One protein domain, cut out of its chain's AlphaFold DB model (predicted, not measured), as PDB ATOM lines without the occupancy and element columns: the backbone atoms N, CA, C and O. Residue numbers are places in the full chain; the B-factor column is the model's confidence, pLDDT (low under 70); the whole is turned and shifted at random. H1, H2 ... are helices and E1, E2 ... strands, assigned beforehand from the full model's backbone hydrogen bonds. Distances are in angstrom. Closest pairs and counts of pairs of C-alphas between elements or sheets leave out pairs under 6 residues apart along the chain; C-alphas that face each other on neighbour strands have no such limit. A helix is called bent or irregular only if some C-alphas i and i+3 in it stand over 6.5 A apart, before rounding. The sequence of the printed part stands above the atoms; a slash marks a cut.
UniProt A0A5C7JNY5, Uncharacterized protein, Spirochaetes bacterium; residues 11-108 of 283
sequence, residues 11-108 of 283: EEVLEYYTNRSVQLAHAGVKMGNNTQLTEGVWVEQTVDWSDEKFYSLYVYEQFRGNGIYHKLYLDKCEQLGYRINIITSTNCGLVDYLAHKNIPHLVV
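What this domain is: This is residues 11 to 108 of the 283 residues of an uncharacterized protein of Spirochaetes bacterium (UniProt A0A5C7JNY5). A strongly twisted antiparallel sheet of three long strands, E1 E2 E3, has the long helix H1 running along its strands over one face and the shorter H2 set slantwise over the opposite face. A small unit of two short parallel strands, E4 and E5, with the short helix H3 between them, packs on E3 through E4. The printed part has 98 residues, with three named helices and five named strands in the order H1 E1 E2 E3 H2 E4 H3 E5, a mixed class of helices and strands. It is compact, with a radius of gyration of the C-alphas of 12.7 A, and spans 35 by 28 by 25 A.

Where its parts are: Begin with the sheet: find C-alpha 30 at (8.967, 18.120, -6.265), where E1, residues 30 to 37, sets out on 21.0 A. E2 is residues 42 to 49, 22.3 A long, and E3 is residues 52 to 59, 23.4 A long. H1, residues 11 to 27, begins at C-alpha 11 (-3.500, 28.582, 5.661) and measures 25.0 A; it is irregular, with C-alphas 23 and 26 standing 7.2 A apart. H2 is residues 68 to 80, 18.4 A long. Further on come E4, residues 86 to 88, H3, residues 95 to 100, and E5, residues 105 to 107, which ends at C-alpha 107 (4.836, 25.974, -17.512).

How they stand to each other: The sheet is a meander, each strand the antiparallel neighbour of the one before, with hairpins E1 and E2 and E2 and E3. Look for N 32 and O 46 at 2.7 A between E1 and E2, and for N 54 and O 47 at 2.7 A between E2 and E3. H1 is on this sheet at a height of 9.2 A, over E2, at 14 degrees to it on the local plane; the closest C-alphas of H1 and E1 are those of Ser 21 and Met 31, 5.7 A. H2 is on the opposite face, over E2 and E3, at a height of 9.7 A; it runs slantwise, only just, at 58 degrees to E2 on the local plane. The closest C-alphas of E3 and H2 are those of Val 59 and Tyr 69, 6.7 A. Those of E3 and E4 are Tyr 55 and Ile 86, 4.9 A. E4 and E5 are parallel, with N 106 and O 86 at 2.8 A. E4, H3 and E5 form a strand-helix-strand unit, two parallel neighbour strands joined through a helix, with a right-handed crossover; Leu 98 of H3 and His 105 of E5 have the closest C-alphas, 7.0 A. H1 and H2 are apart, as are H2 and H3. Every O i to N i+4 pair is within hydrogen-bond range in H2 and H3, and 11 of 13 are in H1.

The domain as a whole: The two C-alphas farthest apart are those of His 26 and Asn 66, 35.1 A. The printed part has no cut, and no link is long. Mean pLDDT of the printed part is 89.7; look at residues 38 to 40, between E1 and E2, for the three residues under 70.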
ATOM      1  N   GLU A  11      -2.903  29.918   5.664       89.94
ATOM      2  CA  GLU A  11      -3.500  28.582   5.661       89.94
ATOM      3  C   GLU A  11      -4.219  28.284   4.342       89.94
ATOM      4  O   GLU A  11      -4.041  27.208   3.776       89.94
ATOM      5  N   GLU A  12      -4.978  29.246   3.807       92.12
ATOM      6  CA  GLU A  12      -5.670  29.087   2.521       92.12
ATOM      7  C   GLU A  12      -4.683  28.926   1.356       92.12
ATOM      8  O   GLU A  12      -4.925  28.167   0.414       92.12
ATOM      9  N   VAL A  13      -3.551  29.631   1.416       91.81
ATOM     10  CA  VAL A  13      -2.494  29.534   0.404       91.81
ATOM     11  C   VAL A  13      -1.674  28.261   0.565       91.81
ATOM     12  O   VAL A  13      -1.310  27.639  -0.434       91.81
ATOM     13  N   LEU A  14      -1.439  27.818   1.798       89.44
ATOM     14  CA  LEU A  14      -0.799  26.541   2.081       89.44
ATOM     15  C   LEU A  14      -1.659  25.369   1.589       89.44
ATOM     16  O   LEU A  14      -1.121  24.442   0.985       89.44
ATOM     17  N   GLU A  15      -2.984  25.422   1.762       90.25
ATOM     18  CA  GLU A  15      -3.907  24.429   1.193       90.25
ATOM     19  C   GLU A  15      -3.857  24.446  -0.344       90.25
ATOM     20  O   GLU A  15      -3.757  23.390  -0.978       90.25
ATOM     21  N   TYR A  16      -3.850  25.635  -0.963       92.00
ATOM     22  CA  TYR A  16      -3.682  25.775  -2.413       92.00
ATOM     23  C   TYR A  16      -2.381  25.118  -2.901       92.00
ATOM     24  O   TYR A  16      -2.409  24.325  -3.850       92.00
ATOM     25  N   TYR A  17      -1.253  25.413  -2.249       90.69
ATOM     26  CA  TYR A  17       0.044  24.844  -2.601       90.69
ATOM     27  C   TYR A  17       0.100  23.343  -2.361       90.69
ATOM     28  O   TYR A  17       0.593  22.614  -3.219       90.69
ATOM     29  N   THR A  18      -0.466  22.863  -1.259       89.19
ATOM     30  CA  THR A  18      -0.590  21.436  -0.950       89.19
ATOM     31  C   THR A  18      -1.319  20.699  -2.072       89.19
ATOM     32  O   THR A  18      -0.773  19.772  -2.672       89.19
ATOM     33  N   ASN A  19      -2.498  21.184  -2.472       91.25
ATOM     34  CA  ASN A  19      -3.273  20.562  -3.545       91.25
ATOM     35  C   ASN A  19      -2.550  20.627  -4.903       91.25
ATOM     36  O   ASN A  19      -2.610  19.671  -5.679       91.25
ATOM     37  N   ARG A  20      -1.836  21.722  -5.207       90.94
ATOM     38  CA  ARG A  20      -1.027  21.832  -6.439       90.94
ATOM     39  C   ARG A  20       0.200  20.926  -6.426       90.94
ATOM     40  O   ARG A  20       0.574  20.417  -7.478       90.94
ATOM     41  N   SER A  21       0.785  20.701  -5.254       89.00
ATOM     42  CA  SER A  21       1.923  19.801  -5.071       89.00
ATOM     43  C   SER A  21       1.542  18.376  -5.439       89.00
ATOM     44  O   SER A  21       2.225  17.760  -6.251       89.00
ATOM     45  N   VAL A  22       0.407  17.894  -4.919       91.06
ATOM     46  CA  VAL A  22      -0.133  16.572  -5.270       91.06
ATOM     47  C   VAL A  22      -0.432  16.509  -6.772       91.06
ATOM     48  O   VAL A  22       0.007  15.581  -7.445       91.06
ATOM     49  N   GLN A  23      -1.127  17.520  -7.311       93.69
ATOM     50  CA  GLN A  23      -1.553  17.532  -8.712       93.69
ATOM     51  C   GLN A  23      -0.392  17.507  -9.709       93.69
ATOM     52  O   GLN A  23      -0.543  16.941 -10.779       93.69
ATOM     53  N   LEU A  24       0.737  18.155  -9.424       93.19
ATOM     54  CA  LEU A  24       1.851  18.243 -10.376       93.19
ATOM     55  C   LEU A  24       2.942  17.195 -10.131       93.19
ATOM     56  O   LEU A  24       3.867  17.074 -10.940       93.19
ATOM     57  N   ALA A  25       2.830  16.399  -9.067       93.00
ATOM     58  CA  ALA A  25       3.833  15.403  -8.705       93.00
ATOM     59  C   ALA A  25       4.074  14.369  -9.820       93.00
ATOM     60  O   ALA A  25       5.208  13.943 -10.044       93.00
ATOM     61  N   HIS A  26       3.043  13.991 -10.586       94.44
ATOM     62  CA  HIS A  26       3.186  13.048 -11.708       94.44
ATOM     63  C   HIS A  26       3.935  13.614 -12.919       94.44
ATOM     64  O   HIS A  26       4.318  12.849 -13.806       94.44
ATOM     65  N   ALA A  27       4.135  14.932 -12.969       93.25
ATOM     66  CA  ALA A  27       4.986  15.597 -13.953       93.25
ATOM     67  C   ALA A  27       6.461  15.658 -13.509       93.25
ATOM     68  O   ALA A  27       7.285  16.265 -14.194       93.25
ATOM     69  N   GLY A  28       6.801  15.035 -12.372       91.31
ATOM     70  CA  GLY A  28       8.145  15.039 -11.795       91.31
ATOM     71  C   GLY A  28       8.461  16.279 -10.961       91.31
ATOM     72  O   GLY A  28       9.608  16.459 -10.561       91.31
ATOM     73  N   VAL A  29       7.465  17.128 -10.695       91.12
ATOM     74  CA  VAL A  29       7.622  18.314  -9.850       91.12
ATOM     75  C   VAL A  29       7.729  17.886  -8.390       91.12
ATOM     76  O   VAL A  29       6.861  17.179  -7.880       91.12
ATOM     77  N   LYS A  30       8.783  18.331  -7.703       89.25
ATOM     78  CA  LYS A  30       8.967  18.120  -6.265       89.25
ATOM     79  C   LYS A  30       8.833  19.458  -5.561       89.25
ATOM     80  O   LYS A  30       9.734  20.291  -5.602       89.25
ATOM     81  N   MET A  31       7.689  19.678  -4.934       82.62
ATOM     82  CA  MET A  31       7.469  20.903  -4.177       82.62
ATOM     83  C   MET A  31       8.251  20.855  -2.860       82.62
ATOM     84  O   MET A  31       8.250  19.840  -2.165       82.62
ATOM     85  N   GLY A  32       8.941  21.947  -2.554       81.06
ATOM     86  CA  GLY A  32       9.717  22.148  -1.336       81.06
ATOM     87  C   GLY A  32       8.953  22.954  -0.285       81.06
ATOM     88  O   GLY A  32       7.722  22.984  -0.267       81.06
ATOM     89  N   ASN A  33       9.705  23.607   0.601       81.50
ATOM     90  CA  ASN A  33       9.148  24.329   1.744       81.50
ATOM     91  C   ASN A  33       8.378  25.579   1.310       81.50
ATOM     92  O   ASN A  33       8.756  26.250   0.341       81.50
ATOM     93  N   ASN A  34       7.348  25.915   2.086       83.12
ATOM     94  CA  ASN A  34       6.653  27.188   1.967       83.12
ATOM     95  C   ASN A  34       7.232  28.191   2.964       83.12
ATOM     96  O   ASN A  34       7.670  27.843   4.060       83.12
ATOM     97  N   THR A  35       7.259  29.465   2.599       82.38
ATOM     98  CA  THR A  35       7.677  30.534   3.508       82.38
ATOM     99  C   THR A  35       6.791  31.746   3.292       82.38
ATOM    100  O   THR A  35       6.679  32.256   2.178       82.38
ATOM    101  N   GLN A  36       6.148  32.206   4.365       79.81
ATOM    102  CA  GLN A  36       5.443  33.482   4.360       79.81
ATOM    103  C   GLN A  36       6.461  34.616   4.460       79.81
ATOM    104  O   GLN A  36       7.333  34.601   5.330       79.81
ATOM    105  N   LEU A  37       6.358  35.597   3.569       78.00
ATOM    106  CA  LEU A  37       7.340  36.669   3.433       78.00
ATOM    107  C   LEU A  37       6.670  38.052   3.431       78.00
ATOM    108  O   LEU A  37       5.457  38.174   3.255       78.00
ATOM    109  N   THR A  38       7.488  39.090   3.647       64.88
ATOM    110  CA  THR A  38       7.156  40.529   3.569       64.88
ATOM    111  C   THR A  38       5.859  40.911   4.289       64.88
ATOM    112  O   THR A  38       4.812  40.953   3.656       64.88
ATOM    113  N   GLU A  39       5.905  41.169   5.602       69.81
ATOM    114  CA  GLU A  39       4.735  41.556   6.434       69.81
ATOM    115  C   GLU A  39       3.479  40.668   6.250       69.81
ATOM    116  O   GLU A  39       2.362  41.072   6.559       69.81
ATOM    117  N   GLY A  40       3.642  39.443   5.739       67.62
ATOM    118  CA  GLY A  40       2.529  38.548   5.438       67.62
ATOM    119  C   GLY A  40       1.754  38.898   4.166       67.62
ATOM    120  O   GLY A  40       0.573  38.587   4.090       67.62
ATOM    121  N   VAL A  41       2.385  39.521   3.170       75.44
ATOM    122  CA  VAL A  41       1.747  39.891   1.890       75.44
ATOM    123  C   VAL A  41       1.670  38.711   0.910       75.44
ATOM    124  O   VAL A  41       0.783  38.662   0.051       75.44
ATOM    125  N   TRP A  42       2.608  37.766   1.009       81.94
ATOM    126  CA  TRP A  42       2.763  36.693   0.031       81.94
ATOM    127  C   TRP A  42       3.430  35.441   0.607       81.94
ATOM    128  O   TRP A  42       4.034  35.466   1.684       81.94
ATOM    129  N   VAL A  43       3.313  34.346  -0.143       80.69
ATOM    130  CA  VAL A  43       3.938  33.056   0.155       80.69
ATOM    131  C   VAL A  43       4.805  32.640  -1.020       80.69
ATOM    132  O   VAL A  43       4.404  32.742  -2.181       80.69
ATOM    133  N   GLU A  44       5.997  32.165  -0.693       86.31
ATOM    134  CA  GLU A  44       6.928  31.536  -1.614       86.31
ATOM    135  C   GLU A  44       6.927  30.030  -1.384       86.31
ATOM    136  O   GLU A  44       6.992  29.578  -0.242       86.31
ATOM    137  N   GLN A  45       6.938  29.274  -2.475       85.50
ATOM    138  CA  GLN A  45       7.238  27.851  -2.478       85.50
ATOM    139  C   GLN A  45       8.470  27.606  -3.351       85.50
ATOM    140  O   GLN A  45       8.489  27.979  -4.527       85.50
ATOM    141  N   THR A  46       9.502  26.967  -2.802       87.75
ATOM    142  CA  THR A  46      10.613  26.452  -3.619       87.75
ATOM    143  C   THR A  46      10.197  25.159  -4.297       87.75
ATOM    144  O   THR A  46       9.491  24.366  -3.683       87.75
ATOM    145  N   VAL A  47      10.648  24.914  -5.520       87.44
ATOM    146  CA  VAL A  47      10.227  23.752  -6.306       87.44
ATOM    147  C   VAL A  47      11.415  23.175  -7.054       87.44
ATOM    148  O   VAL A  47      12.088  23.914  -7.759       87.44
ATOM    149  N   ASP A  48      11.646  21.872  -6.960       88.25
ATOM    150  CA  ASP A  48      12.668  21.196  -7.753       88.25
ATOM    151  C   ASP A  48      12.024  20.506  -8.961       88.25
ATOM    152  O   ASP A  48      11.037  19.767  -8.837       88.25
ATOM    153  N   TRP A  49      12.593  20.729 -10.143       89.50
ATOM    154  CA  TRP A  49      12.185  20.077 -11.384       89.50
ATOM    155  C   TRP A  49      13.404  19.845 -12.278       89.50
ATOM    156  O   TRP A  49      14.153  20.775 -12.553       89.50
ATOM    157  N   SER A  50      13.603  18.604 -12.737       85.56
ATOM    158  CA  SER A  50      14.751  18.208 -13.578       85.56
ATOM    159  C   SER A  50      16.116  18.663 -13.028       85.56
ATOM    160  O   SER A  50      16.948  19.158 -13.779       85.56
ATOM    161  N   ASP A  51      16.320  18.517 -11.714       84.69
ATOM    162  CA  ASP A  51      17.527  18.933 -10.974       84.69
ATOM    163  C   ASP A  51      17.794  20.453 -10.935       84.69
ATOM    164  O   ASP A  51      18.825  20.899 -10.430       84.69
ATOM    165  N   GLU A  52      16.836  21.264 -11.390       89.81
ATOM    166  CA  GLU A  52      16.854  22.720 -11.280       89.81
ATOM    167  C   GLU A  52      15.864  23.221 -10.221       89.81
ATOM    168  O   GLU A  52      14.788  22.651 -10.012       89.81
ATOM    169  N   LYS A  53      16.223  24.336  -9.573       92.50
ATOM    170  CA  LYS A  53      15.397  24.995  -8.560       92.50
ATOM    171  C   LYS A  53      14.569  26.125  -9.168       92.50
ATOM    172  O   LYS A  53      15.099  27.074  -9.746       92.50
ATOM    173  N   PHE A  54      13.270  26.056  -8.938       94.44
ATOM    174  CA  PHE A  54      12.253  27.024  -9.316       94.44
ATOM    175  C   PHE A  54      11.559  27.600  -8.082       94.44
ATOM    176  O   PHE A  54      11.714  27.126  -6.952       94.44
ATOM    177  N   TYR A  55      10.769  28.640  -8.321       93.69
ATOM    178  CA  TYR A  55       9.992  29.334  -7.309       93.69
ATOM    179  C   TYR A  55       8.546  29.469  -7.778       93.69
ATOM    180  O   TYR A  55       8.279  29.747  -8.945       93.69
ATOM    181  N   SER A  56       7.600  29.307  -6.866       92.69
ATOM    182  CA  SER A  56       6.216  29.708  -7.069       92.69
ATOM    183  C   SER A  56       5.875  30.787  -6.060       92.69
ATOM    184  O   SER A  56       6.213  30.673  -4.885       92.69
ATOM    185  N   LEU A  57       5.240  31.851  -6.538       92.31
ATOM    186  CA  LEU A  57       4.964  33.048  -5.756       92.31
ATOM    187  C   LEU A  57       3.460  33.279  -5.726       92.31
ATOM    188  O   LEU A  57       2.827  33.355  -6.783       92.31
ATOM    189  N   TYR A  58       2.900  33.431  -4.533       92.25
ATOM    190  CA  TYR A  58       1.476  33.659  -4.341       92.25
ATOM    191  C   TYR A  58       1.234  34.961  -3.587       92.25
ATOM    192  O   TYR A  58       1.609  35.089  -2.427       92.25
ATOM    193  N   VAL A  59       0.535  35.900  -4.223       92.12
ATOM    194  CA  VAL A  59       0.092  37.155  -3.596       92.12
ATOM    195  C   VAL A  59      -1.338  36.986  -3.091       92.12
ATOM    196  O   VAL A  59      -2.219  36.593  -3.874       92.12
ATOM    197  N   TYR A  60      -1.572  37.290  -1.809       91.88
ATOM    198  CA  TYR A  60      -2.912  37.214  -1.223       91.88
ATOM    199  C   TYR A  60      -3.890  38.112  -1.968       91.88
ATOM    200  O   TYR A  60      -3.513  39.178  -2.457       91.88
ATOM    201  N   GLU A  61      -5.147  37.679  -2.064       93.00
ATOM    202  CA  GLU A  61      -6.159  38.349  -2.885       93.00
ATOM    203  C   GLU A  61      -6.265  39.852  -2.583       93.00
ATOM    204  O   GLU A  61      -6.241  40.663  -3.509       93.00
ATOM    205  N   GLN A  62      -6.285  40.229  -1.301       91.19
ATOM    206  CA  GLN A  62      -6.398  41.618  -0.841       91.19
ATOM    207  C   GLN A  62      -5.204  42.511  -1.213       91.19
ATOM    208  O   GLN A  62      -5.312  43.733  -1.132       91.19
ATOM    209  N   PHE A  63      -4.077  41.923  -1.619       89.56
ATOM    210  CA  PHE A  63      -2.862  42.640  -2.010       89.56
ATOM    211  C   PHE A  63      -2.574  42.539  -3.511       89.56
ATOM    212  O   PHE A  63      -1.497  42.917  -3.967       89.56
ATOM    213  N   ARG A  64      -3.503  42.016  -4.317       89.38
ATOM    214  CA  ARG A  64      -3.318  41.954  -5.771       89.38
ATOM    215  C   ARG A  64      -3.525  43.321  -6.412       89.38
ATOM    216  O   ARG A  64      -4.352  44.119  -5.986       89.38
ATOM    217  N   GLY A  65      -2.788  43.558  -7.495       85.38
ATOM    218  CA  GLY A  65      -2.799  44.820  -8.236       85.38
ATOM    219  C   GLY A  65      -1.525  45.638  -8.035       85.38
ATOM    220  O   GLY A  65      -0.559  45.181  -7.424       85.38
ATOM    221  N   ASN A  66      -1.499  46.833  -8.630       79.25
ATOM    222  CA  ASN A  66      -0.438  47.841  -8.465       79.25
ATOM    223  C   ASN A  66       1.004  47.340  -8.698       79.25
ATOM    224  O   ASN A  66       1.954  47.877  -8.139       79.25
ATOM    225  N   GLY A  67       1.186  46.295  -9.514       84.31
ATOM    226  CA  GLY A  67       2.508  45.736  -9.816       84.31
ATOM    227  C   GLY A  67       3.178  44.976  -8.663       84.31
ATOM    228  O   GLY A  67       4.355  44.645  -8.791       84.31
ATOM    229  N   ILE A  68       2.449  44.655  -7.585       89.25
ATOM    230  CA  ILE A  68       2.997  44.019  -6.374       89.25
ATOM    231  C   ILE A  68       3.732  42.714  -6.693       89.25
ATOM    232  O   ILE A  68       4.853  42.533  -6.236       89.25
ATOM    233  N   TYR A  69       3.176  41.849  -7.546       91.88
ATOM    234  CA  TYR A  69       3.845  40.600  -7.935       91.88
ATOM    235  C   TYR A  69       5.238  40.841  -8.537       91.88
ATOM    236  O   TYR A  69       6.209  40.202  -8.141       91.88
ATOM    237  N   HIS A  70       5.354  41.780  -9.483       92.75
ATOM    238  CA  HIS A  70       6.632  42.091 -10.127       92.75
ATOM    239  C   HIS A  70       7.631  42.679  -9.131       92.75
ATOM    240  O   HIS A  70       8.802  42.318  -9.173       92.75
ATOM    241  N   LYS A  71       7.166  43.536  -8.212       91.31
ATOM    242  CA  LYS A  71       8.001  44.047  -7.123       91.31
ATOM    243  C   LYS A  71       8.546  42.900  -6.267       91.31
ATOM    244  O   LYS A  71       9.751  42.792  -6.125       91.31
ATOM    245  N   LEU A  72       7.683  42.002  -5.790       90.56
ATOM    246  CA  LEU A  72       8.084  40.859  -4.961       90.56
ATOM    247  C   LEU A  72       9.071  39.928  -5.680       90.56
ATOM    248  O   LEU A  72      10.034  39.453  -5.082       90.56
ATOM    249  N   TYR A  73       8.866  39.705  -6.978       93.19
ATOM    250  CA  TYR A  73       9.818  38.982  -7.814       93.19
ATOM    251  C   TYR A  73      11.194  39.674  -7.849       93.19
ATOM    252  O   TYR A  73      12.213  39.005  -7.673       93.19
ATOM    253  N   LEU A  74      11.239  40.997  -8.062       93.94
ATOM    254  CA  LEU A  74      12.490  41.762  -8.088       93.94
ATOM    255  C   LEU A  74      13.183  41.765  -6.723       93.94
ATOM    256  O   LEU A  74      14.368  41.450  -6.670       93.94
ATOM    257  N   ASP A  75      12.437  42.019  -5.646       90.94
ATOM    258  CA  ASP A  75      12.938  42.003  -4.267       90.94
ATOM    259  C   ASP A  75      13.584  40.640  -3.951       90.94
ATOM    260  O   ASP A  75      14.666  40.562  -3.366       90.94
ATOM    261  N   LYS A  76      12.969  39.539  -4.409       90.69
ATOM    262  CA  LYS A  76      13.524  38.191  -4.240       90.69
ATOM    263  C   LYS A  76      14.788  37.957  -5.066       90.69
ATOM    264  O   LYS A  76      15.722  37.319  -4.581       90.69
ATOM    265  N   CYS A  77      14.828  38.454  -6.302       93.69
ATOM    266  CA  CYS A  77      16.024  38.366  -7.142       93.69
ATOM    267  C   CYS A  77      17.195  39.149  -6.533       93.69
ATOM    268  O   CYS A  77      18.323  38.663  -6.537       93.69
ATOM    269  N   GLU A  78      16.926  40.338  -5.990       94.44
ATOM    270  CA  GLU A  78      17.917  41.160  -5.294       94.44
ATOM    271  C   GLU A  78      18.432  40.454  -4.037       94.44
ATOM    272  O   GLU A  78      19.643  40.312  -3.875       94.44
ATOM    273  N   GLN A  79      17.530  39.912  -3.209       91.44
ATOM    274  CA  GLN A  79      17.887  39.147  -2.010       91.44
ATOM    275  C   GLN A  79      18.833  37.975  -2.320       91.44
ATOM    276  O   GLN A  79      19.735  37.680  -1.537       91.44
ATOM    277  N   LEU A  80      18.604  37.275  -3.432       91.75
ATOM    278  CA  LEU A  80      19.384  36.100  -3.819       91.75
ATOM    279  C   LEU A  80      20.629  36.435  -4.658       91.75
ATOM    280  O   LEU A  80      21.496  35.580  -4.821       91.75
ATOM    281  N   GLY A  81      20.724  37.652  -5.197       95.38
ATOM    282  CA  GLY A  81      21.797  38.059  -6.108       95.38
ATOM    283  C   GLY A  81      21.704  37.451  -7.513       95.38
ATOM    284  O   GLY A  81      22.664  37.535  -8.278       95.38
ATOM    285  N   TYR A  82      20.576  36.833  -7.877       93.50
ATOM    286  CA  TYR A  82      20.339  36.262  -9.208       93.50
ATOM    287  C   TYR A  82      18.852  36.275  -9.580       93.50
ATOM    288  O   TYR A  82      17.972  36.330  -8.722       93.50
ATOM    289  N   ARG A  83      18.550  36.202 -10.886       94.25
ATOM    290  CA  ARG A  83      17.164  36.090 -11.366       94.25
ATOM    291  C   ARG A  83      16.629  34.688 -11.095       94.25
ATOM    292  O   ARG A  83      17.204  33.716 -11.574       94.25
ATOM    293  N   ILE A  84      15.522  34.594 -10.368       94.25
ATOM    294  CA  ILE A  84      14.849  33.316 -10.123       94.25
ATOM    295  C   ILE A  84      14.002  32.883 -11.325       94.25
ATOM    296  O   ILE A  84      13.433  33.724 -12.023       94.25
ATOM    297  N   ASN A  85      13.872  31.571 -11.522       94.81
ATOM    298  CA  ASN A  85      12.939  30.985 -12.480       94.81
ATOM    299  C   ASN A  85      11.612  30.664 -11.785       94.81
ATOM    300  O   ASN A  85      11.595  30.000 -10.745       94.81
ATOM    301  N   ILE A  86      10.501  31.109 -12.365       95.94
ATOM    302  CA  ILE A  86       9.160  30.835 -11.847       95.94
ATOM    303  C   ILE A  86       8.617  29.532 -12.431       95.94
ATOM    304  O   ILE A  86       8.694  29.320 -13.635       95.94
ATOM    305  N   ILE A  87       8.012  28.675 -11.615       93.81
ATOM    306  CA  ILE A  87       7.222  27.540 -12.108       93.81
ATOM    307  C   ILE A  87       5.731  27.837 -11.959       93.81
ATOM    308  O   ILE A  87       5.269  28.353 -10.940       93.81
ATOM    309  N   THR A  88       4.961  27.538 -13.001       93.38
ATOM    310  CA  THR A  88       3.514  27.761 -13.030       93.38
ATOM    311  C   THR A  88       2.802  26.680 -13.842       93.38
ATOM    312  O   THR A  88       3.439  25.808 -14.424       93.38
ATOM    313  N   SER A  89       1.473  26.734 -13.889       91.75
ATOM    314  CA  SER A  89       0.639  25.906 -14.766       91.75
ATOM    315  C   SER A  89      -0.338  26.794 -15.530       91.75
ATOM    316  O   SER A  89      -0.630  27.922 -15.114       91.75
ATOM    317  N   THR A  90      -0.880  26.300 -16.641       90.38
ATOM    318  CA  THR A  90      -1.881  27.046 -17.428       90.38
ATOM    319  C   THR A  90      -3.102  27.410 -16.581       90.38
ATOM    320  O   THR A  90      -3.639  28.514 -16.674       90.38
ATOM    321  N   ASN A  91      -3.467  26.536 -15.644       85.88
ATOM    322  CA  ASN A  91      -4.589  26.733 -14.732       85.88
ATOM    323  C   ASN A  91      -4.360  27.845 -13.692       85.88
ATOM    324  O   ASN A  91      -5.330  28.276 -13.063       85.88
ATOM    325  N   CYS A  92      -3.130  28.331 -13.497       86.19
ATOM    326  CA  CYS A  92      -2.832  29.439 -12.585       86.19
ATOM    327  C   CYS A  92      -3.160  30.818 -13.176       86.19
ATOM    328  O   CYS A  92      -3.343  31.761 -12.411       86.19
ATOM    329  N   GLY A  93      -3.259  30.948 -14.506       87.12
ATOM    330  CA  GLY A  93      -3.555  32.228 -15.166       87.12
ATOM    331  C   GLY A  93      -2.415  33.254 -15.110       87.12
ATOM    332  O   GLY A  93      -2.663  34.445 -15.268       87.12
ATOM    333  N   LEU A  94      -1.175  32.813 -14.862       91.31
ATOM    334  CA  LEU A  94      -0.001  33.694 -14.765       91.31
ATOM    335  C   LEU A  94       0.864  33.716 -16.030       91.31
ATOM    336  O   LEU A  94       1.717  34.588 -16.146       91.31
ATOM    337  N   VAL A  95       0.655  32.790 -16.970       93.75
ATOM    338  CA  VAL A  95       1.534  32.595 -18.137       93.75
ATOM    339  C   VAL A  95       1.709  33.890 -18.938       93.75
ATOM    340  O   VAL A  95       2.829  34.380 -19.079       93.75
ATOM    341  N   ASP A  96       0.604  34.508 -19.362       94.31
ATOM    342  CA  ASP A  96       0.644  35.735 -20.168       94.31
ATOM    343  C   ASP A  96       1.281  36.908 -19.411       94.31
ATOM    344  O   ASP A  96       2.022  37.708 -19.983       94.31
ATOM    345  N   TYR A  97       1.033  36.997 -18.102       93.69
ATOM    346  CA  TYR A  97       1.613  38.032 -17.251       93.69
ATOM    347  C   TYR A  97       3.135  37.885 -17.128       93.69
ATOM    348  O   TYR A  97       3.864  38.866 -17.290       93.69
ATOM    349  N   LEU A  98       3.619  36.668 -16.855       95.44
ATOM    350  CA  LEU A  98       5.047  36.375 -16.715       95.44
ATOM    351  C   LEU A  98       5.783  36.643 -18.033       95.44
ATOM    352  O   LEU A  98       6.838  37.282 -18.022       95.44
ATOM    353  N   ALA A  99       5.186  36.240 -19.158       95.56
ATOM    354  CA  ALA A  99       5.695  36.537 -20.492       95.56
ATOM    355  C   ALA A  99       5.751  38.051 -20.757       95.56
ATOM    356  O   ALA A  99       6.803  38.576 -21.114       95.56
ATOM    357  N   HIS A 100       4.661  38.781 -20.500       95.19
ATOM    358  CA  HIS A 100       4.609  40.234 -20.689       95.19
ATOM    359  C   HIS A 100       5.643  40.990 -19.835       95.19
ATOM    360  O   HIS A 100       6.173  42.015 -20.263       95.19
ATOM    361  N   LYS A 101       5.951  40.496 -18.629       95.00
ATOM    362  CA  LYS A 101       6.967  41.075 -17.735       95.00
ATOM    363  C   LYS A 101       8.386  40.548 -17.966       95.00
ATOM    364  O   LYS A 101       9.286  40.949 -17.231       95.00
ATOM    365  N   ASN A 102       8.613  39.695 -18.969       95.25
ATOM    366  CA  ASN A 102       9.910  39.055 -19.218       95.25
ATOM    367  C   ASN A 102      10.482  38.345 -17.973       95.25
ATOM    368  O   ASN A 102      11.696  38.337 -17.739       95.25
ATOM    369  N   ILE A 103       9.609  37.757 -17.152       96.31
ATOM    370  CA  ILE A 103      10.000  36.943 -15.998       96.31
ATOM    371  C   ILE A 103      10.319  35.526 -16.505       96.31
ATOM    372  O   ILE A 103       9.456  34.930 -17.157       96.31
ATOM    373  N   PRO A 104      11.518  34.966 -16.243       96.06
ATOM    374  CA  PRO A 104      11.860  33.603 -16.634       96.06
ATOM    375  C   PRO A 104      10.900  32.622 -15.974       96.06
ATOM    376  O   PRO A 104      10.712  32.665 -14.754       96.06
ATOM    377  N   HIS A 105      10.265  31.763 -16.766       96.12
ATOM    378  CA  HIS A 105       9.291  30.829 -16.230       96.12
ATOM    379  C   HIS A 105       9.195  29.523 -17.014       96.12
ATOM    380  O   HIS A 105       9.478  29.470 -18.209       96.12
ATOM    381  N   LEU A 106       8.746  28.484 -16.312       95.25
ATOM    382  CA  LEU A 106       8.410  27.170 -16.835       95.25
ATOM    383  C   LEU A 106       6.926  26.889 -16.580       95.25
ATOM    384  O   LEU A 106       6.433  27.055 -15.463       95.25
ATOM    385  N   VAL A 107       6.224  26.434 -17.616       95.06
ATOM    386  CA  VAL A 107       4.836  25.974 -17.512       95.06
ATOM    387  C   VAL A 107       4.830  24.451 -17.440       95.06
ATOM    388  O   VAL A 107       5.270  23.788 -18.378       95.06
ATOM    389  N   VAL A 108       4.332  23.894 -16.336       93.31
ATOM    390  CA  VAL A 108       4.222  22.446 -16.131       93.31
ATOM    391  C   VAL A 108       2.770  22.072 -15.882       93.31
ATOM    392  O   VAL A 108       2.208  22.356 -14.827       93.31
TER     393      VAL A 108